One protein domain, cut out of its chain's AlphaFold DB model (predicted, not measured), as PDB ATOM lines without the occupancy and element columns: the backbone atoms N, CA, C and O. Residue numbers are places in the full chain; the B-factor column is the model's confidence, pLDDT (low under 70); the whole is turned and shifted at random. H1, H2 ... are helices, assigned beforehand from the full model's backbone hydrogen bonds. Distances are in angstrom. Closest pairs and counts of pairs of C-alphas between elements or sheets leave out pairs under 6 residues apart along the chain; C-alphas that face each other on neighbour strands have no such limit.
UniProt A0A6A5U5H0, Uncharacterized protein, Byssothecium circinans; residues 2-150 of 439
ATOM      1  N   THR A   2      30.634 -20.332  38.423       81.94
ATOM      2  CA  THR A   2      31.567 -21.271  39.100       81.94
ATOM      3  C   THR A   2      30.936 -22.603  39.518       81.94
ATOM      4  O   THR A   2      31.498 -23.654  39.242       81.94
ATOM      5  N   LYS A   3      29.724 -22.594  40.091       86.69
ATOM      6  CA  LYS A   3      28.977 -23.827  40.422       86.69
ATOM      7  C   LYS A   3      28.686 -24.702  39.187       86.69
ATOM      8  O   LYS A   3      28.676 -25.922  39.295       86.69
ATOM      9  N   ILE A   4      28.500 -24.093  38.012       80.25
ATOM     10  CA  ILE A   4      28.376 -24.811  36.734       80.25
ATOM     11  C   ILE A   4      29.713 -25.495  36.414       80.25
ATOM     12  O   ILE A   4      29.748 -26.701  36.193       80.25
ATOM     13  N   PHE A   5      30.834 -24.777  36.478       79.12
ATOM     14  CA  PHE A   5      32.144 -25.398  36.253       79.12
ATOM     15  C   PHE A   5      32.425 -26.545  37.224       79.12
ATOM     16  O   PHE A   5      32.882 -27.592  36.788       79.12
ATOM     17  N   MET A   6      32.056 -26.415  38.501       87.19
ATOM     18  CA  MET A   6      32.176 -27.516  39.462       87.19
ATOM     19  C   MET A   6      31.435 -28.773  38.999       87.19
ATOM     20  O   MET A   6      32.021 -29.849  39.034       87.19
ATOM     21  N   VAL A   7      30.181 -28.654  38.538       84.62
ATOM     22  CA  VAL A   7      29.400 -29.815  38.070       84.62
ATOM     23  C   VAL A   7      30.035 -30.494  36.857       84.62
ATOM     24  O   VAL A   7      29.956 -31.716  36.767       84.62
ATOM     25  N   ARG A   8      30.752 -29.761  35.994       79.06
ATOM     26  CA  ARG A   8      31.522 -30.374  34.892       79.06
ATOM     27  C   ARG A   8      32.586 -31.338  35.376       79.06
ATOM     28  O   ARG A   8      32.833 -32.330  34.717       79.06
ATOM     29  N   TYR A   9      33.201 -31.072  36.521       82.75
ATOM     30  CA  TYR A   9      34.223 -31.958  37.072       82.75
ATOM     31  C   TYR A   9      33.638 -33.119  37.887       82.75
ATOM     32  O   TYR A   9      34.389 -33.966  38.362       82.75
ATOM     33  N   LEU A  10      32.311 -33.184  38.058       85.38
ATOM     34  CA  LEU A  10      31.643 -34.231  38.837       85.38
ATOM     35  C   LEU A  10      31.329 -35.505  38.044       85.38
ATOM     36  O   LEU A  10      30.615 -36.352  38.576       85.38
ATOM     37  N   GLU A  11      31.831 -35.666  36.819       78.62
ATOM     38  CA  GLU A  11      31.499 -36.783  35.915       78.62
ATOM     39  C   GLU A  11      31.498 -38.155  36.606       78.62
ATOM     40  O   GLU A  11      30.516 -38.891  36.566       78.62
ATOM     41  N   GLU A  12      32.568 -38.461  37.335       80.50
ATOM     42  CA  GLU A  12      32.757 -39.728  38.054       80.50
ATOM     43  C   GLU A  12      31.917 -39.851  39.347       80.50
ATOM     44  O   GLU A  12      31.762 -40.942  39.900       80.50
ATOM     45  N   LEU A  13      31.405 -38.733  39.871       87.12
ATOM     46  CA  LEU A  13      30.631 -38.670  41.114       87.12
ATOM     47  C   LEU A  13      29.129 -38.638  40.861       87.12
ATOM     48  O   LEU A  13      28.347 -38.818  41.804       87.12
ATOM     49  N   VAL A  14      28.702 -38.422  39.616       82.94
ATOM     50  CA  VAL A  14      27.287 -38.473  39.284       82.94
ATOM     51  C   VAL A  14      26.819 -39.916  39.191       82.94
ATOM     52  O   VAL A  14      27.327 -40.741  38.441       82.94
ATOM     53  N   THR A  15      25.805 -40.224  39.995       86.50
ATOM     54  CA  THR A  15      25.216 -41.558  40.083       86.50
ATOM     55  C   THR A  15      23.769 -41.537  39.589       86.50
ATOM     56  O   THR A  15      23.097 -40.505  39.694       86.50
ATOM     57  N   PRO A  16      23.212 -42.686  39.159       86.81
ATOM     58  CA  PRO A  16      21.785 -42.796  38.842       86.81
ATOM     59  C   PRO A  16      20.864 -42.325  39.979       86.81
ATOM     60  O   PRO A  16      19.775 -41.807  39.731       86.81
ATOM     61  N   LYS A  17      21.310 -42.448  41.239       90.56
ATOM     62  CA  LYS A  17      20.589 -41.944  42.416       90.56
ATOM     63  C   LYS A  17      20.478 -40.417  42.411       90.56
ATOM     64  O   LYS A  17      19.396 -39.903  42.681       90.56
ATOM     65  N   ILE A  18      21.561 -39.709  42.077       90.88
ATOM     66  CA  ILE A  18      21.562 -38.242  41.948       90.88
ATOM     67  C   ILE A  18      20.587 -37.822  40.847       90.88
ATOM     68  O   ILE A  18      19.734 -36.976  41.092       90.88
ATOM     69  N   LEU A  19      20.644 -38.468  39.676       87.44
ATOM     70  CA  LEU A  19      19.744 -38.168  38.555       87.44
ATOM     71  C   LEU A  19      18.272 -38.444  38.876       87.44
ATOM     72  O   LEU A  19      17.397 -37.671  38.490       87.44
ATOM     73  N   THR A  20      17.995 -39.525  39.606       91.00
ATOM     74  CA  THR A  20      16.635 -39.873  40.039       91.00
ATOM     75  C   THR A  20      16.088 -38.822  41.000       91.00
ATOM     76  O   THR A  20      14.970 -38.344  40.822       91.00
ATOM     77  N   GLN A  21      16.884 -38.426  41.997       93.75
ATOM     78  CA  GLN A  21      16.484 -37.404  42.960       93.75
ATOM     79  C   GLN A  21      16.302 -36.036  42.291       93.75
ATOM     80  O   GLN A  21      15.316 -35.353  42.553       93.75
ATOM     81  N   LEU A  22      17.200 -35.674  41.375       90.19
ATOM     82  CA  LEU A  22      17.089 -34.459  40.577       90.19
ATOM     83  C   LEU A  22      15.810 -34.442  39.734       90.19
ATOM     84  O   LEU A  22      15.114 -33.435  39.707       90.19
ATOM     85  N   GLY A  23      15.466 -35.559  39.087       88.56
ATOM     86  CA  GLY A  23      14.229 -35.679  38.312       88.56
ATOM     87  C   GLY A  23      12.961 -35.606  39.157       88.56
ATOM     88  O   GLY A  23      11.936 -35.148  38.663       88.56
ATOM     89  N   HIS A  24      13.028 -36.023  40.421       90.25
ATOM     90  CA  HIS A  24      11.913 -35.906  41.356       90.25
ATOM     91  C   HIS A  24      11.742 -34.471  41.875       90.25
ATOM     92  O   HIS A  24      10.626 -33.962  41.907       90.25
ATOM     93  N   GLU A  25      12.830 -33.819  42.296       89.75
ATOM     94  CA  GLU A  25      12.774 -32.472  42.884       89.75
ATOM     95  C   GLU A  25      12.654 -31.361  41.827       89.75
ATOM     96  O   GLU A  25      11.996 -30.352  42.067       89.75
ATOM     97  N   TYR A  26      13.256 -31.554  40.652       87.38
ATOM     98  CA  TYR A  26      13.379 -30.545  39.599       87.38
ATOM     99  C   TYR A  26      13.046 -31.113  38.202       87.38
ATOM    100  O   TYR A  26      13.872 -31.052  37.285       87.38
ATOM    101  N   PRO A  27      11.829 -31.657  37.998       80.56
ATOM    102  CA  PRO A  27      11.454 -32.351  36.761       80.56
ATOM    103  C   PRO A  27      11.518 -31.469  35.508       80.56
ATOM    104  O   PRO A  27      11.730 -31.990  34.418       80.56
ATOM    105  N   THR A  28      11.360 -30.150  35.639       72.69
ATOM    106  CA  THR A  28      11.354 -29.213  34.501       72.69
ATOM    107  C   THR A  28      12.745 -28.892  33.967       72.69
ATOM    108  O   THR A  28      12.882 -28.545  32.800       72.69
ATOM    109  N   VAL A  29      13.786 -29.024  34.795       77.06
ATOM    110  CA  VAL A  29      15.171 -28.719  34.399       77.06
ATOM    111  C   VAL A  29      16.057 -29.958  34.345       77.06
ATOM    112  O   VAL A  29      17.185 -29.868  33.874       77.06
ATOM    113  N   VAL A  30      15.564 -31.128  34.773       82.69
ATOM    114  CA  VAL A  30      16.354 -32.371  34.793       82.69
ATOM    115  C   VAL A  30      16.936 -32.719  33.426       82.69
ATOM    116  O   VAL A  30      18.020 -33.283  33.378       82.69
ATOM    117  N   GLN A  31      16.273 -32.362  32.324       73.25
ATOM    118  CA  GLN A  31      16.774 -32.619  30.970       73.25
ATOM    119  C   GLN A  31      18.142 -31.966  30.704       73.25
ATOM    120  O   GLN A  31      19.011 -32.615  30.133       73.25
ATOM    121  N   TYR A  32      18.389 -30.764  31.242       74.38
ATOM    122  CA  TYR A  32      19.667 -30.047  31.100       74.38
ATOM    123  C   TYR A  32      20.823 -30.704  31.868       74.38
ATOM    124  O   TYR A  32      21.996 -30.432  31.614       74.38
ATOM    125  N   PHE A  33      20.494 -31.566  32.829       77.56
ATOM    126  CA  PHE A  33      21.465 -32.309  33.620       77.56
ATOM    127  C   PHE A  33      21.573 -33.760  33.160       77.56
ATOM    128  O   PHE A  33      22.664 -34.310  33.154       77.56
ATOM    129  N   ARG A  34      20.461 -34.402  32.791       76.69
ATOM    130  CA  ARG A  34      20.382 -35.851  32.595       76.69
ATOM    131  C   ARG A  34      21.308 -36.327  31.497       76.69
ATOM    132  O   ARG A  34      22.131 -37.184  31.780       76.69
ATOM    133  N   GLU A  35      21.154 -35.804  30.288       72.50
ATOM    134  CA  GLU A  35      21.940 -36.271  29.151       72.50
ATOM    135  C   GLU A  35      23.433 -36.018  29.390       72.50
ATOM    136  O   GLU A  35      24.179 -36.993  29.406       72.50
ATOM    137  N   PRO A  36      23.888 -34.803  29.744       68.69
ATOM    138  CA  PRO A  36      25.316 -34.600  29.934       68.69
ATOM    139  C   PRO A  36      25.921 -35.398  31.081       68.69
ATOM    140  O   PRO A  36      27.029 -35.908  30.964       68.69
ATOM    141  N   LEU A  37      25.195 -35.539  32.192       70.94
ATOM    142  CA  LEU A  37      25.677 -36.314  33.326       70.94
ATOM    143  C   LEU A  37      25.646 -37.822  33.053       70.94
ATOM    144  O   LEU A  37      26.491 -38.556  33.562       70.94
ATOM    145  N   GLN A  38      24.689 -38.300  32.257       72.00
ATOM    146  CA  GLN A  38      24.644 -39.687  31.809       72.00
ATOM    147  C   GLN A  38      25.776 -39.973  30.821       72.00
ATOM    148  O   GLN A  38      26.464 -40.982  30.945       72.00
ATOM    149  N   THR A  39      26.029 -39.060  29.891       68.25
ATOM    150  CA  THR A  39      27.125 -39.173  28.936       68.25
ATOM    151  C   THR A  39      28.496 -39.103  29.615       68.25
ATOM    152  O   THR A  39      29.393 -39.873  29.270       68.25
ATOM    153  N   ALA A  40      28.649 -38.255  30.632       66.25
ATOM    154  CA  ALA A  40      29.822 -38.224  31.503       66.25
ATOM    155  C   ALA A  40      30.041 -39.569  32.224       66.25
ATOM    156  O   ALA A  40      31.140 -40.130  32.209       66.25
ATOM    157  N   TYR A  41      28.972 -40.142  32.786       67.12
ATOM    158  CA  TYR A  41      29.001 -41.461  33.421       67.12
ATOM    159  C   TYR A  41      29.410 -42.586  32.449       67.12
ATOM    160  O   TYR A  41      30.168 -43.485  32.815       67.12
ATOM    161  N   GLU A  42      28.916 -42.543  31.211       69.50
ATOM    162  CA  GLU A  42      29.225 -43.524  30.163       69.50
ATOM    163  C   GLU A  42      30.667 -43.384  29.641       69.50
ATOM    164  O   GLU A  42      31.350 -44.393  29.460       69.50
ATOM    165  N   SER A  43      31.172 -42.154  29.488       65.62
ATOM    166  CA  SER A  43      32.545 -41.880  29.028       65.62
ATOM    167  C   SER A  43      33.593 -42.402  30.015       65.62
ATOM    168  O   SER A  43      34.583 -43.014  29.614       65.62
ATOM    169  N   HIS A  44      33.327 -42.295  31.324       62.69
ATOM    170  CA  HIS A  44      34.209 -42.831  32.366       62.69
ATOM    171  C   HIS A  44      34.326 -44.372  32.355       62.69
ATOM    172  O   HIS A  44      35.254 -44.928  32.942       62.69
ATOM    173  N   ARG A  45      33.410 -45.088  31.683       65.19
ATOM    174  CA  ARG A  45      33.445 -46.557  31.551       65.19
ATOM    175  C   ARG A  45      34.270 -47.077  30.371       65.19
ATOM    176  O   ARG A  45      34.390 -48.293  30.242       65.19
ATOM    177  N   GLY A  46      34.899 -46.195  29.591       52.38
ATOM    178  CA  GLY A  46      35.957 -46.569  28.645       52.38
ATOM    179  C   GLY A  46      35.530 -46.791  27.192       52.38
ATOM    180  O   GLY A  46      36.266 -47.453  26.471       52.38
ATOM    181  N   ASP A  47      34.387 -46.247  26.753       53.31
ATOM    182  CA  ASP A  47      33.887 -46.426  25.373       53.31
ATOM    183  C   ASP A  47      33.949 -45.159  24.494       53.31
ATOM    184  O   ASP A  47      33.608 -45.207  23.311       53.31
ATOM    185  N   ARG A  48      34.388 -44.009  25.028       49.94
ATOM    186  CA  ARG A  48      34.572 -42.774  24.244       49.94
ATOM    187  C   ARG A  48      35.779 -41.972  24.733       49.94
ATOM    188  O   ARG A  48      35.736 -41.402  25.814       49.94
ATOM    189  N   ASP A  49      36.794 -41.841  23.879       46.53
ATOM    190  CA  ASP A  49      37.945 -40.926  24.043       46.53
ATOM    191  C   ASP A  49      37.593 -39.447  23.750       46.53
ATOM    192  O   ASP A  49      38.460 -38.605  23.518       46.53
ATOM    193  N   GLY A  50      36.306 -39.101  23.736       49.25
ATOM    194  CA  GLY A  50      35.856 -37.732  23.531       49.25
ATOM    195  C   GLY A  50      35.607 -37.062  24.870       49.25
ATOM    196  O   GLY A  50      34.770 -37.532  25.634       49.25
ATOM    197  N   TRP A  51      36.263 -35.933  25.131       49.72
ATOM    198  CA  TRP A  51      35.758 -34.949  26.084       49.72
ATOM    199  C   TRP A  51      34.369 -34.523  25.611       49.72
ATOM    200  O   TRP A  51      34.237 -33.687  24.717       49.72
ATOM    201  N   ILE A  52      33.317 -35.148  26.138       49.69
ATOM    202  CA  ILE A  52      31.964 -34.764  25.760       49.69
ATOM    203  C   ILE A  52      31.650 -33.501  26.536       49.69
ATOM    204  O   ILE A  52      31.385 -33.516  27.734       49.69
ATOM    205  N   GLN A  53      31.750 -32.386  25.820       55.00
ATOM    206  CA  GLN A  53      31.441 -31.063  26.321       55.00
ATOM    207  C   GLN A  53      30.091 -31.112  27.034       55.00
ATOM    208  O   GLN A  53      29.072 -31.422  26.412       55.00
ATOM    209  N   TRP A  54      30.060 -30.778  28.330       54.78
ATOM    210  CA  TRP A  54      28.804 -30.420  28.979       54.78
ATOM    211  C   TRP A  54      28.271 -29.161  28.294       54.78
ATOM    212  O   TRP A  54      28.543 -28.034  28.726       54.78
ATOM    213  N   LYS A  55      27.527 -29.355  27.202       55.50
ATOM    214  CA  LYS A  55      26.750 -28.325  26.527       55.50
ATOM    215  C   LYS A  55      25.533 -28.058  27.395       55.50
ATOM    216  O   LYS A  55      24.428 -28.512  27.127       55.50
ATOM    217  N   LEU A  56      25.760 -27.368  28.511       53.28
ATOM    218  CA  LEU A  56      24.682 -26.612  29.122       53.28
ATOM    219  C   LEU A  56      24.148 -25.709  28.033       53.28
ATOM    220  O   LEU A  56      24.907 -24.895  27.500       53.28
ATOM    221  N   GLY A  57      22.894 -25.939  27.657       45.53
ATOM    222  CA  GLY A  57      22.298 -25.172  26.592       45.53
ATOM    223  C   GLY A  57      22.439 -23.683  26.870       45.53
ATOM    224  O   GLY A  57      22.218 -23.238  27.996       45.53
ATOM    225  N   ALA A  58      22.892 -22.969  25.845       44.44
ATOM    226  CA  ALA A  58      23.027 -21.527  25.782       44.44
ATOM    227  C   ALA A  58      24.145 -20.927  26.666       44.44
ATOM    228  O   ALA A  58      23.926 -20.244  27.664       44.44
ATOM    229  N   CYS A  59      25.394 -21.128  26.233       38.44
ATOM    230  CA  CYS A  59      26.528 -20.278  26.628       38.44
ATOM    231  C   CYS A  59      27.326 -19.773  25.408       38.44
ATOM    232  O   CYS A  59      28.493 -19.425  25.552       38.44
ATOM    233  N   ARG A  60      26.736 -19.790  24.197       39.00
ATOM    234  CA  ARG A  60      27.371 -19.246  22.980       39.00
ATOM    235  C   ARG A  60      26.939 -17.821  22.642       39.00
ATOM    236  O   ARG A  60      27.627 -17.165  21.870       39.00
ATOM    237  N   ASP A  61      25.845 -17.326  23.211       41.91
ATOM    238  CA  ASP A  61      25.450 -15.928  23.106       41.91
ATOM    239  C   ASP A  61      25.134 -15.350  24.494       41.91
ATOM    240  O   ASP A  61      24.756 -16.069  25.422       41.91
ATOM    241  N   ASN A  62      25.290 -14.032  24.657       40.84
ATOM    242  CA  ASN A  62      24.986 -13.313  25.908       40.84
ATOM    243  C   ASN A  62      23.511 -13.462  26.356       40.84
ATOM    244  O   ASN A  62      23.123 -12.913  27.389       40.84
ATOM    245  N   THR A  63      22.680 -14.177  25.588       37.94
ATOM    246  CA  THR A  63      21.237 -14.320  25.785       37.94
ATOM    247  C   THR A  63      20.807 -15.617  26.466       37.94
ATOM    248  O   THR A  63      19.774 -15.612  27.130       37.94
ATOM    249  N   GLY A  64      21.643 -16.661  26.461       40.69
ATOM    250  CA  GLY A  64      21.421 -17.892  27.239       40.69
ATOM    251  C   GLY A  64      21.521 -17.751  28.764       40.69
ATOM    252  O   GLY A  64      21.174 -18.653  29.531       40.69
ATOM    253  N   HIS A  65      21.996 -16.603  29.251       50.75
ATOM    254  CA  HIS A  65      22.288 -16.419  30.668       50.75
ATOM    255  C   HIS A  65      21.052 -16.401  31.571       50.75
ATOM    256  O   HIS A  65      21.163 -16.811  32.721       50.75
ATOM    257  N   GLU A  66      19.875 -15.972  31.114       48.38
ATOM    258  CA  GLU A  66      18.723 -15.860  32.024       48.38
ATOM    259  C   GLU A  66      18.056 -17.205  32.341       48.38
ATOM    260  O   GLU A  66      17.658 -17.425  33.489       48.38
ATOM    261  N   MET A  67      18.023 -18.154  31.397       47.53
ATOM    262  CA  MET A  67      17.508 -19.505  31.664       47.53
ATOM    263  C   MET A  67      18.420 -20.274  32.640       47.53
ATOM    264  O   MET A  67      17.935 -20.885  33.602       47.53
ATOM    265  N   LEU A  68      19.742 -20.130  32.474       52.59
ATOM    266  CA  LEU A  68      20.781 -20.621  33.396       52.59
ATOM    267  C   LEU A  68      20.752 -19.940  34.776       52.59
ATOM    268  O   LEU A  68      21.374 -20.423  35.723       52.59
ATOM    269  N   LEU A  69      20.025 -18.829  34.913       55.94
ATOM    270  CA  LEU A  69      19.824 -18.107  36.167       55.94
ATOM    271  C   LEU A  69      18.427 -18.326  36.762       55.94
ATOM    272  O   LEU A  69      18.111 -17.731  37.801       55.94
ATOM    273  N   SER A  70      17.596 -19.201  36.180       70.88
ATOM    274  CA  SER A  70      16.318 -19.554  36.800       70.88
ATOM    275  C   SER A  70      16.549 -20.106  38.218       70.88
ATOM    276  O   SER A  70      17.513 -20.827  38.485       70.88
ATOM    277  N   ALA A  71      15.684 -19.745  39.169       75.31
ATOM    278  CA  ALA A  71      15.809 -20.201  40.552       75.31
ATOM    279  C   ALA A  71      15.725 -21.733  40.629       75.31
ATOM    280  O   ALA A  71      16.436 -22.361  41.409       75.31
ATOM    281  N   THR A  72      14.911 -22.329  39.756       78.75
ATOM    282  CA  THR A  72      14.783 -23.775  39.568       78.75
ATOM    283  C   THR A  72      16.096 -24.404  39.105       78.75
ATOM    284  O   THR A  72      16.538 -25.383  39.702       78.75
ATOM    285  N   PHE A  73      16.759 -23.836  38.091       82.38
ATOM    286  CA  PHE A  73      18.050 -24.335  37.616       82.38
ATOM    287  C   PHE A  73      19.149 -24.188  38.678       82.38
ATOM    288  O   PHE A  73      19.889 -25.137  38.935       82.38
ATOM    289  N   ASN A  74      19.224 -23.042  39.361       83.25
ATOM    290  CA  ASN A  74      20.172 -22.840  40.462       83.25
ATOM    291  C   ASN A  74      19.921 -23.812  41.630       83.25
ATOM    292  O   ASN A  74      20.871 -24.365  42.183       83.25
ATOM    293  N   GLY A  75      18.655 -24.075  41.971       87.25
ATOM    294  CA  GLY A  75      18.278 -25.077  42.972       87.25
ATOM    295  C   GLY A  75      18.700 -26.493  42.570       87.25
ATOM    296  O   GLY A  75      19.294 -27.213  43.376       87.25
ATOM    297  N   ALA A  76      18.475 -26.866  41.308       88.56
ATOM    298  CA  ALA A  76      18.927 -28.125  40.723       88.56
ATOM    299  C   ALA A  76      20.461 -28.265  40.766       88.56
ATOM    300  O   ALA A  76      20.982 -29.298  41.189       88.56
ATOM    301  N   LEU A  77      21.190 -27.204  40.416       88.88
ATOM    302  CA  LEU A  77      22.649 -27.153  40.464       88.88
ATOM    303  C   LEU A  77      23.180 -27.346  41.893       88.88
ATOM    304  O   LEU A  77      24.042 -28.195  42.132       88.88
ATOM    305  N   SER A  78      22.628 -26.607  42.858       91.06
ATOM    306  CA  SER A  78      22.967 -26.744  44.279       91.06
ATOM    307  C   SER A  78      22.640 -28.143  44.815       91.06
ATOM    308  O   SER A  78      23.426 -28.704  45.583       91.06
ATOM    309  N   LEU A  79      21.523 -28.751  44.389       92.12
ATOM    310  CA  LEU A  79      21.167 -30.126  44.746       92.12
ATOM    311  C   LEU A  79      22.220 -31.123  44.247       92.12
ATOM    312  O   LEU A  79      22.691 -31.943  45.037       92.12
ATOM    313  N   VAL A  80      22.615 -31.042  42.972       92.00
ATOM    314  CA  VAL A  80      23.626 -31.934  42.379       92.00
ATOM    315  C   VAL A  80      24.947 -31.838  43.140       92.00
ATOM    316  O   VAL A  80      25.466 -32.863  43.587       92.00
ATOM    317  N   LEU A  81      25.449 -30.619  43.366       93.31
ATOM    318  CA  LEU A  81      26.690 -30.383  44.112       93.31
ATOM    319  C   LEU A  81      26.614 -30.970  45.529       93.31
ATOM    320  O   LEU A  81      27.512 -31.693  45.962       93.31
ATOM    321  N   ARG A  82      25.507 -30.727  46.241       94.69
ATOM    322  CA  ARG A  82      25.294 -31.226  47.605       94.69
ATOM    323  C   ARG A  82      25.261 -32.753  47.671       94.69
ATOM    324  O   ARG A  82      25.874 -33.342  48.568       94.69
ATOM    325  N   LEU A  83      24.547 -33.406  46.754       94.31
ATOM    326  CA  LEU A  83      24.436 -34.867  46.730       94.31
ATOM    327  C   LEU A  83      25.766 -35.531  46.353       94.31
ATOM    328  O   LEU A  83      26.151 -36.514  46.992       94.31
ATOM    329  N   ALA A  84      26.494 -34.979  45.380       93.81
ATOM    330  CA  ALA A  84      27.826 -35.458  45.014       93.81
ATOM    331  C   ALA A  84      28.805 -35.334  46.191       93.81
ATOM    332  O   ALA A  84      29.456 -36.313  46.563       93.81
ATOM    333  N   ARG A  85      28.816 -34.175  46.867       95.19
ATOM    334  CA  ARG A  85      29.647 -33.936  48.056       95.19
ATOM    335  C   ARG A  85      29.337 -34.898  49.198       95.19
ATOM    336  O   ARG A  85      30.249 -35.397  49.851       95.19
ATOM    337  N   THR A  86      28.057 -35.192  49.423       94.94
ATOM    338  CA  THR A  86      27.621 -36.141  50.462       94.94
ATOM    339  C   THR A  86      28.031 -37.579  50.133       94.94
ATOM    340  O   THR A  86      28.295 -38.365  51.040       94.94
ATOM    341  N   SER A  87      28.098 -37.928  48.847       94.12
ATOM    342  CA  SER A  87      28.431 -39.284  48.398       94.12
ATOM    343  C   SER A  87      29.920 -39.598  48.563       94.12
ATOM    344  O   SER A  87      30.267 -40.694  48.995       94.12
ATOM    345  N   ASN A  88      30.804 -38.643  48.253       95.06
ATOM    346  CA  ASN A  88      32.243 -38.783  48.471       95.06
ATOM    347  C   ASN A  88      32.906 -37.408  48.635       95.06
ATOM    348  O   ASN A  88      33.373 -36.819  47.664       95.06
ATOM    349  N   ARG A  89      32.968 -36.902  49.873       95.50
ATOM    350  CA  ARG A  89      33.480 -35.552  50.159       95.50
ATOM    351  C   ARG A  89      34.910 -35.340  49.676       95.50
ATOM    352  O   ARG A  89      35.176 -34.341  49.027       95.50
ATOM    353  N   ARG A  90      35.816 -36.276  49.983       96.06
ATOM    354  CA  ARG A  90      37.230 -36.148  49.610       96.06
ATOM    355  C   ARG A  90      37.368 -36.015  48.100       96.06
ATOM    356  O   ARG A  90      38.013 -35.090  47.627       96.06
ATOM    357  N   ARG A  91      36.738 -36.926  47.356       94.94
ATOM    358  CA  ARG A  91      36.841 -36.912  45.901       94.94
ATOM    359  C   ARG A  91      36.139 -35.704  45.290       94.94
ATOM    360  O   ARG A  91      36.670 -35.114  44.364       94.94
ATOM    361  N   PHE A  92      34.991 -35.310  45.843       95.00
ATOM    362  CA  PHE A  92      34.285 -34.095  45.449       95.00
ATOM    363  C   PHE A  92      35.176 -32.862  45.595       95.00
ATOM    364  O   PHE A  92      35.307 -32.102  44.639       95.00
ATOM    365  N   ASP A  93      35.803 -32.680  46.759       94.56
ATOM    366  CA  ASP A  93      36.672 -31.533  47.016       94.56
ATOM    367  C   ASP A  93      37.884 -31.570  46.044       94.56
ATOM    368  O   ASP A  93      38.204 -30.552  45.438       94.56
ATOM    369  N   GLU A  94      38.481 -32.749  45.789       92.12
ATOM    370  CA  GLU A  94      39.575 -32.936  44.812       92.12
ATOM    371  C   GLU A  94      39.186 -32.535  43.374       92.12
ATOM    372  O   GLU A  94      39.941 -31.829  42.704       92.12
ATOM    373  N   VAL A  95      38.031 -32.985  42.865       89.69
ATOM    374  CA  VAL A  95      37.646 -32.708  41.468       89.69
ATOM    375  C   VAL A  95      37.072 -31.310  41.279       89.69
ATOM    376  O   VAL A  95      37.340 -30.682  40.260       89.69
ATOM    377  N   THR A  96      36.325 -30.785  42.252       89.94
ATOM    378  CA  THR A  96      35.735 -29.439  42.152       89.94
ATOM    379  C   THR A  96      36.745 -28.325  42.399       89.94
ATOM    380  O   THR A  96      36.545 -27.231  41.873       89.94
ATOM    381  N   ALA A  97      37.857 -28.591  43.098       90.19
ATOM    382  CA  ALA A  97      38.977 -27.653  43.211       90.19
ATOM    383  C   ALA A  97      39.555 -27.258  41.841       90.19
ATOM    384  O   ALA A  97      40.011 -26.130  41.679       90.19
ATOM    385  N   LYS A  98      39.436 -28.124  40.823       85.94
ATOM    386  CA  LYS A  98      39.814 -27.800  39.437       85.94
ATOM    387  C   LYS A  98      39.046 -26.603  38.876       85.94
ATOM    388  O   LYS A  98      39.567 -25.896  38.029       85.94
ATOM    389  N   ALA A  99      37.844 -26.313  39.386       84.69
ATOM    390  CA  ALA A  99      37.085 -25.118  39.017       84.69
ATOM    391  C   ALA A  99      37.685 -23.802  39.554       84.69
ATOM    392  O   ALA A  99      37.119 -22.744  39.268       84.69
ATOM    393  N   PHE A 100      38.805 -23.864  40.281       87.38
ATOM    394  CA  PHE A 100      39.560 -22.736  40.839       87.38
ATOM    395  C   PHE A 100      41.066 -22.796  40.512       87.38
ATOM    396  O   PHE A 100      41.821 -22.005  41.071       87.38
ATOM    397  N   GLY A 101      41.512 -23.770  39.706       79.94
ATOM    398  CA  GLY A 101      42.931 -23.982  39.391       79.94
ATOM    399  C   GLY A 101      43.459 -23.034  38.310       79.94
ATOM    400  O   GLY A 101      42.829 -22.033  38.016       79.94
ATOM    401  N   ASP A 102      44.605 -23.347  37.706       64.31
ATOM    402  CA  ASP A 102      45.153 -22.574  36.573       64.31
ATOM    403  C   ASP A 102      44.782 -23.162  35.201       64.31
ATOM    404  O   ASP A 102      44.905 -22.490  34.176       64.31
ATOM    405  N   GLU A 103      44.331 -24.419  35.168       62.56
ATOM    406  CA  GLU A 103      43.870 -25.087  33.953       62.56
ATOM    407  C   GLU A 103      42.366 -24.838  33.781       62.56
ATOM    408  O   GLU A 103      41.562 -25.473  34.482       62.56
ATOM    409  N   PRO A 104      41.948 -23.945  32.859       55.50
ATOM    410  CA  PRO A 104      40.534 -23.754  32.603       55.50
ATOM    411  C   PRO A 104      39.922 -25.098  32.192       55.50
ATOM    412  O   PRO A 104      40.577 -25.894  31.509       55.50
ATOM    413  N   PRO A 105      38.659 -25.382  32.567       54.28
ATOM    414  CA  PRO A 105      37.944 -26.462  31.903       54.28
ATOM    415  C   PRO A 105      38.059 -26.178  30.409       54.28
ATOM    416  O   PRO A 105      37.825 -25.033  30.029       54.28
ATOM    417  N   HIS A 106      38.442 -27.167  29.593       52.22
ATOM    418  CA  HIS A 106      38.421 -27.056  28.134       52.22
ATOM    419  C   HIS A 106      36.988 -26.708  27.697       52.22
ATOM    420  O   HIS A 106      36.149 -27.567  27.431       52.22
ATOM    421  N   LEU A 107      36.667 -25.421  27.756       52.31
ATOM    422  CA  LEU A 107      35.489 -24.808  27.202       52.31
ATOM    423  C   LEU A 107      35.728 -24.844  25.702       52.31
ATOM    424  O   LEU A 107      36.824 -24.528  25.246       52.31
ATOM    425  N   ASP A 108      34.714 -25.297  24.971       49.75
ATOM    426  CA  ASP A 108      34.647 -25.173  23.520       49.75
ATOM    427  C   ASP A 108      35.199 -23.794  23.127       49.75
ATOM    428  O   ASP A 108      34.672 -22.800  23.622       49.75
ATOM    429  N   GLU A 109      36.303 -23.822  22.374       49.00
ATOM    430  CA  GLU A 109      37.317 -22.855  21.889       49.00
ATOM    431  C   GLU A 109      37.218 -21.323  22.130       49.00
ATOM    432  O   GLU A 109      38.098 -20.580  21.704       49.00
ATOM    433  N   GLN A 110      36.190 -20.796  22.795       48.56
ATOM    434  CA  GLN A 110      35.731 -19.423  22.594       48.56
ATOM    435  C   GLN A 110      35.150 -18.713  23.826       48.56
ATOM    436  O   GLN A 110      34.628 -17.626  23.627       48.56
ATOM    437  N   TYR A 111      35.165 -19.251  25.062       50.69
ATOM    438  CA  TYR A 111      34.584 -18.530  26.218       50.69
ATOM    439  C   TYR A 111      35.364 -18.676  27.535       50.69
ATOM    440  O   TYR A 111      35.543 -19.778  28.037       50.69
ATOM    441  N   ALA A 112      35.725 -17.523  28.115       51.66
ATOM    442  CA  ALA A 112      36.243 -17.259  29.466       51.66
ATOM    443  C   ALA A 112      37.507 -18.033  29.892       51.66
ATOM    444  O   ALA A 112      37.463 -19.170  30.357       51.66
ATOM    445  N   TRP A 113      38.641 -17.334  29.819       56.66
ATOM    446  CA  TRP A 113      39.970 -17.906  30.008       56.66
ATOM    447  C   TRP A 113      40.418 -18.100  31.479       56.66
ATOM    448  O   TRP A 113      41.383 -18.816  31.738       56.66
ATOM    449  N   ARG A 114      39.722 -17.517  32.470       69.88
ATOM    450  CA  ARG A 114      40.098 -17.653  33.893       69.88
ATOM    451  C   ARG A 114      38.955 -18.062  34.812       69.88
ATOM    452  O   ARG A 114      37.786 -17.743  34.597       69.88
ATOM    453  N   HIS A 115      39.331 -18.715  35.903       76.06
ATOM    454  CA  HIS A 115      38.448 -19.008  37.020       76.06
ATOM    455  C   HIS A 115      38.056 -17.711  37.720       76.06
ATOM    456  O   HIS A 115      38.908 -16.863  37.965       76.06
ATOM    457  N   LEU A 116      36.774 -17.551  38.056       79.81
ATOM    458  CA  LEU A 116      36.271 -16.321  38.682       79.81
ATOM    459  C   LEU A 116      36.762 -16.127  40.122       79.81
ATOM    460  O   LEU A 116      36.800 -14.997  40.595       79.81
ATOM    461  N   PHE A 117      37.107 -17.211  40.815       88.06
ATOM    462  CA  PHE A 117      37.499 -17.194  42.222       88.06
ATOM    463  C   PHE A 117      38.877 -17.824  42.415       88.06
ATOM    464  O   PHE A 117      39.244 -18.728  41.665       88.06
ATOM    465  N   VAL A 118      39.612 -17.340  43.418       90.75
ATOM    466  CA  VAL A 118      40.967 -17.792  43.765       90.75
ATOM    467  C   VAL A 118      40.991 -19.246  44.243       90.75
ATOM    468  O   VAL A 118      39.992 -19.771  44.751       90.75
ATOM    469  N   GLU A 119      42.155 -19.889  44.135       89.75
ATOM    470  CA  GLU A 119      42.381 -21.216  44.710       89.75
ATOM    471  C   GLU A 119      42.033 -21.224  46.213       89.75
ATOM    472  O   GLU A 119      42.331 -20.290  46.958       89.75
ATOM    473  N   GLY A 120      41.353 -22.279  46.666       89.81
ATOM    474  CA  GLY A 120      40.913 -22.418  48.058       89.81
ATOM    475  C   GLY A 120      39.563 -21.769  48.390       89.81
ATOM    476  O   GLY A 120      39.041 -22.023  49.473       89.81
ATOM    477  N   ALA A 121      38.938 -21.029  47.465       93.19
ATOM    478  CA  ALA A 121      37.621 -20.408  47.672       93.19
ATOM    479  C   ALA A 121      36.427 -21.392  47.623       93.19
ATOM    480  O   ALA A 121      35.271 -20.981  47.757       93.19
ATOM    481  N   LEU A 122      36.678 -22.692  47.419       92.44
ATOM    482  CA  LEU A 122      35.651 -23.726  47.241       92.44
ATOM    483  C   LEU A 122      34.606 -23.734  48.365       92.44
ATOM    484  O   LEU A 122      33.407 -23.740  48.084       92.44
ATOM    485  N   GLU A 123      35.039 -23.733  49.628       92.88
ATOM    486  CA  GLU A 123      34.111 -23.829  50.762       92.88
ATOM    487  C   GLU A 123      33.240 -22.577  50.877       92.88
ATOM    488  O   GLU A 123      32.036 -22.672  51.117       92.88
ATOM    489  N   GLN A 124      33.822 -21.400  50.666       93.88
ATOM    490  CA  GLN A 124      33.122 -20.124  50.742       93.88
ATOM    491  C   GLN A 124      32.098 -19.999  49.608       93.88
ATOM    492  O   GLN A 124      30.943 -19.678  49.861       93.88
ATOM    493  N   VAL A 125      32.464 -20.359  48.372       91.19
ATOM    494  CA  VAL A 125      31.541 -20.330  47.223       91.19
ATOM    495  C   VAL A 125      30.397 -21.339  47.372       91.19
ATOM    496  O   VAL A 125      29.268 -21.063  46.957       91.19
ATOM    497  N   LEU A 126      30.658 -22.517  47.946       90.88
ATOM    498  CA  LEU A 126      29.614 -23.515  48.193       90.88
ATOM    499  C   LEU A 126      28.706 -23.157  49.370       90.88
ATOM    500  O   LEU A 126      27.514 -23.455  49.308       90.88
ATOM    501  N   SER A 127      29.253 -22.542  50.421       90.69
ATOM    502  CA  SER A 127      28.483 -22.090  51.588       90.69
ATOM    503  C   SER A 127      27.723 -20.786  51.338       90.69
ATOM    504  O   SER A 127      26.741 -20.516  52.029       90.69
ATOM    505  N   TRP A 128      28.114 -20.013  50.320       89.88
ATOM    506  CA  TRP A 128      27.351 -18.870  49.836       89.88
ATOM    507  C   TRP A 128      26.067 -19.331  49.125       89.88
ATOM    508  O   TRP A 128      26.048 -19.687  47.938       89.88
ATOM    509  N   ASP A 129      24.981 -19.341  49.894       87.38
ATOM    510  CA  ASP A 129      23.626 -19.690  49.456       87.38
ATOM    511  C   ASP A 129      22.589 -18.710  50.043       87.38
ATOM    512  O   ASP A 129      21.704 -19.103  50.811       87.38
ATOM    513  N   PRO A 130      22.717 -17.397  49.766       90.25
ATOM    514  CA  PRO A 130      21.743 -16.424  50.234       90.25
ATOM    515  C   PRO A 130      20.369 -16.712  49.617       90.25
ATOM    516  O   PRO A 130      20.257 -17.125  48.461       90.25
ATOM    517  N   ALA A 131      19.297 -16.431  50.365       91.12
ATOM    518  CA  ALA A 131      17.956 -16.473  49.786       91.12
ATOM    519  C   ALA A 131      17.894 -15.509  48.581       91.12
ATOM    520  O   ALA A 131      18.399 -14.389  48.707       91.12
ATOM    521  N   PRO A 132      17.250 -15.864  47.452       90.50
ATOM    522  CA  PRO A 132      17.309 -15.057  46.227       90.50
ATOM    523  C   PRO A 132      16.903 -13.589  46.416       90.50
ATOM    524  O   PRO A 132      17.506 -12.693  45.838       90.50
ATOM    525  N   TRP A 133      15.924 -13.347  47.290       94.44
ATOM    526  CA  TRP A 133      15.384 -12.029  47.631       94.44
ATOM    527  C   TRP A 133      16.101 -11.318  48.786       94.44
ATOM    528  O   TRP A 133      15.626 -10.279  49.252       94.44
ATOM    529  N   SER A 134      17.168 -11.898  49.334       94.44
ATOM    530  CA  SER A 134      17.932 -11.251  50.399       94.44
ATOM    531  C   SER A 134      18.793 -10.124  49.833       94.44
ATOM    532  O   SER A 134      19.260 -10.178  48.697       94.44
ATOM    533  N   ILE A 135      18.966  -9.074  50.634       95.12
ATOM    534  CA  ILE A 135      19.884  -7.979  50.335       95.12
ATOM    535  C   ILE A 135      21.120  -8.229  51.204       95.12
ATOM    536  O   ILE A 135      20.987  -8.126  52.429       95.12
ATOM    537  N   PRO A 136      22.270  -8.610  50.616       92.56
ATOM    538  CA  PRO A 136      23.484  -8.863  51.382       92.56
ATOM    539  C   PRO A 136      23.957  -7.578  52.064       92.56
ATOM    540  O   PRO A 136      23.719  -6.472  51.565       92.56
ATOM    541  N   ILE A 137      24.614  -7.716  53.215       92.19
ATOM    542  CA  ILE A 137      25.275  -6.574  53.853       92.19
ATOM    543  C   ILE A 137      26.651  -6.341  53.223       92.19
ATOM    544  O   ILE A 137      27.238  -7.234  52.621       92.19
ATOM    545  N   GLU A 138      27.198  -5.144  53.417       90.94
ATOM    546  CA  GLU A 138      28.506  -4.745  52.878       90.94
ATOM    547  C   GLU A 138      29.644  -5.707  53.266       90.94
ATOM    548  O   GLU A 138      30.606  -5.901  52.533       90.94
ATOM    549  N   GLU A 139      29.568  -6.314  54.449       93.75
ATOM    550  CA  GLU A 139      30.544  -7.318  54.877       93.75
ATOM    551  C   GLU A 139      30.457  -8.607  54.058       93.75
ATOM    552  O   GLU A 139      31.492  -9.139  53.664       93.75
ATOM    553  N   ASP A 140      29.248  -9.067  53.738       91.62
ATOM    554  CA  ASP A 140      29.056 -10.253  52.912       91.62
ATOM    555  C   ASP A 140      29.633 -10.052  51.507       91.62
ATOM    556  O   ASP A 140      30.331 -10.920  50.982       91.62
ATOM    557  N   ILE A 141      29.364  -8.880  50.918       88.94
ATOM    558  CA  ILE A 141      29.851  -8.511  49.586       88.94
ATOM    559  C   ILE A 141      31.379  -8.458  49.593       88.94
ATOM    560  O   ILE A 141      32.004  -9.166  48.809       88.94
ATOM    561  N   ARG A 142      31.984  -7.724  50.536       90.44
ATOM    562  CA  ARG A 142      33.448  -7.622  50.654       90.44
ATOM    563  C   ARG A 142      34.123  -8.982  50.829       90.44
ATOM    564  O   ARG A 142      35.179  -9.216  50.247       90.44
ATOM    565  N   ASN A 143      33.522  -9.883  51.605       92.06
ATOM    566  CA  ASN A 143      34.049 -11.235  51.792       92.06
ATOM    567  C   ASN A 143      34.029 -12.042  50.488       92.06
ATOM    568  O   ASN A 143      34.979 -12.771  50.216       92.06
ATOM    569  N   MET A 144      32.975 -11.911  49.679       90.94
ATOM    570  CA  MET A 144      32.885 -12.582  48.380       90.94
ATOM    571  C   MET A 144      33.788 -11.939  47.320       90.94
ATOM    572  O   MET A 144      34.400 -12.657  46.534       90.94
ATOM    573  N   GLU A 145      33.913 -10.612  47.314       88.44
ATOM    574  CA  GLU A 145      34.799  -9.871  46.409       88.44
ATOM    575  C   GLU A 145      36.273 -10.187  46.659       88.44
ATOM    576  O   GLU A 145      37.028 -10.366  45.708       88.44
ATOM    577  N   ALA A 146      36.677 -10.344  47.923       90.94
ATOM    578  CA  ALA A 146      38.042 -10.724  48.288       90.94
ATOM    579  C   ALA A 146      38.460 -12.110  47.759       90.94
ATOM    580  O   ALA A 146      39.647 -12.433  47.753       90.94
ATOM    581  N   LEU A 147      37.497 -12.933  47.331       92.25
ATOM    582  CA  LEU A 147      37.742 -14.245  46.738       92.25
ATOM    583  C   LEU A 147      37.821 -14.204  45.210       92.25
ATOM    584  O   LEU A 147      38.121 -15.236  44.615       92.25
ATOM    585  N   LEU A 148      37.518 -13.076  44.561       88.50
ATOM    586  CA  LEU A 148      37.590 -12.964  43.106       88.50
ATOM    587  C   LEU A 148      39.049 -12.947  42.640       88.50
ATOM    588  O   LEU A 148      39.912 -12.337  43.271       88.50
ATOM    589  N   THR A 149      39.335 -13.598  41.515       85.31
ATOM    590  CA  THR A 149      40.638 -13.436  40.856       85.31
ATOM    591  C   THR A 149      40.732 -12.045  40.229       85.31
ATOM    592  O   THR A 149      39.728 -11.476  39.779       85.31
ATOM    593  N   LEU A 150      41.945 -11.492  40.180       83.00
ATOM    594  CA  LEU A 150      42.194 -10.253  39.449       83.00
ATOM    595  C   LEU A 150      42.065 -10.499  37.936       83.00
ATOM    596  O   LEU A 150      42.405 -11.594  37.474       83.00
TER     597      LEU A 150
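This is residues 2 to 150 of the 439 residues of an uncharacterized protein of Byssothecium circinans (UniProt A0A6A5U5H0). Short helix H1 is the core, with H4 and H5 crossing it and meeting each other at a corner; the H2 and H3 hairpin packs on H4 through H2, and H6 packs on H5. H7 sits beyond H6 at one end of the longest axis, while residues 133 to 139 stick out. The 149 printed residues include seven named helices, H1 to H7 in order, and no named strand; the class is all helix, though under half of the residues are in them. The whole is compact, with a radius of gyration of the C-alphas of 15.5 A and spans of 49 by 35 by 34 A.

Start with H1, residues 2 to 8: it touches H4, residues 71 to 87, at Val 7 and Leu 81, their closest C-alphas, 6.6 A apart. H1 also touches H5, residues 89 to 100, where the C-alphas of Met 6 and Thr 96 come closest, at 4.9 A. H4 and H5 only just touch, only at the corner, with 3 pairs of C-alphas within 8 A. H2, residues 16 to 25, touches H4, closest at C-alphas 18 and 83, 6.5 A. H2 forms a helical hairpin with H3, residues 30 to 43, opposite ways at a shallow tilt of 4 degrees. H6, residues 122 to 127, touches H5, about perpendicular at 75 degrees. H7, residues 138 to 145, is close to H6 but not clearly touching, with C-alphas 124 and 144 closest at 7.9 A. Every O i to N i+4 pair is within hydrogen-bond range except in H3, 8 of 10, and H5, 5 of 8.

Find C-alpha 2 at (31.567, -21.271, 39.100), where H1 begins. H4 runs 24.2 A from C-alpha 71 at (15.809, -20.201, 40.552); H3 spans 19.6 A and H5 17.0 A. H7 ends at C-alpha 145, (34.799, -9.871, 46.409).

The two farthest C-alphas, of Asp 47 and Glu 138, are 50.2 A apart. The printed part has no cut; the links H3 to H4 and H5 to H6 are long. Look for pLDDT under 70 at residue 36, residues 39 to 69 and residues 102 to 114.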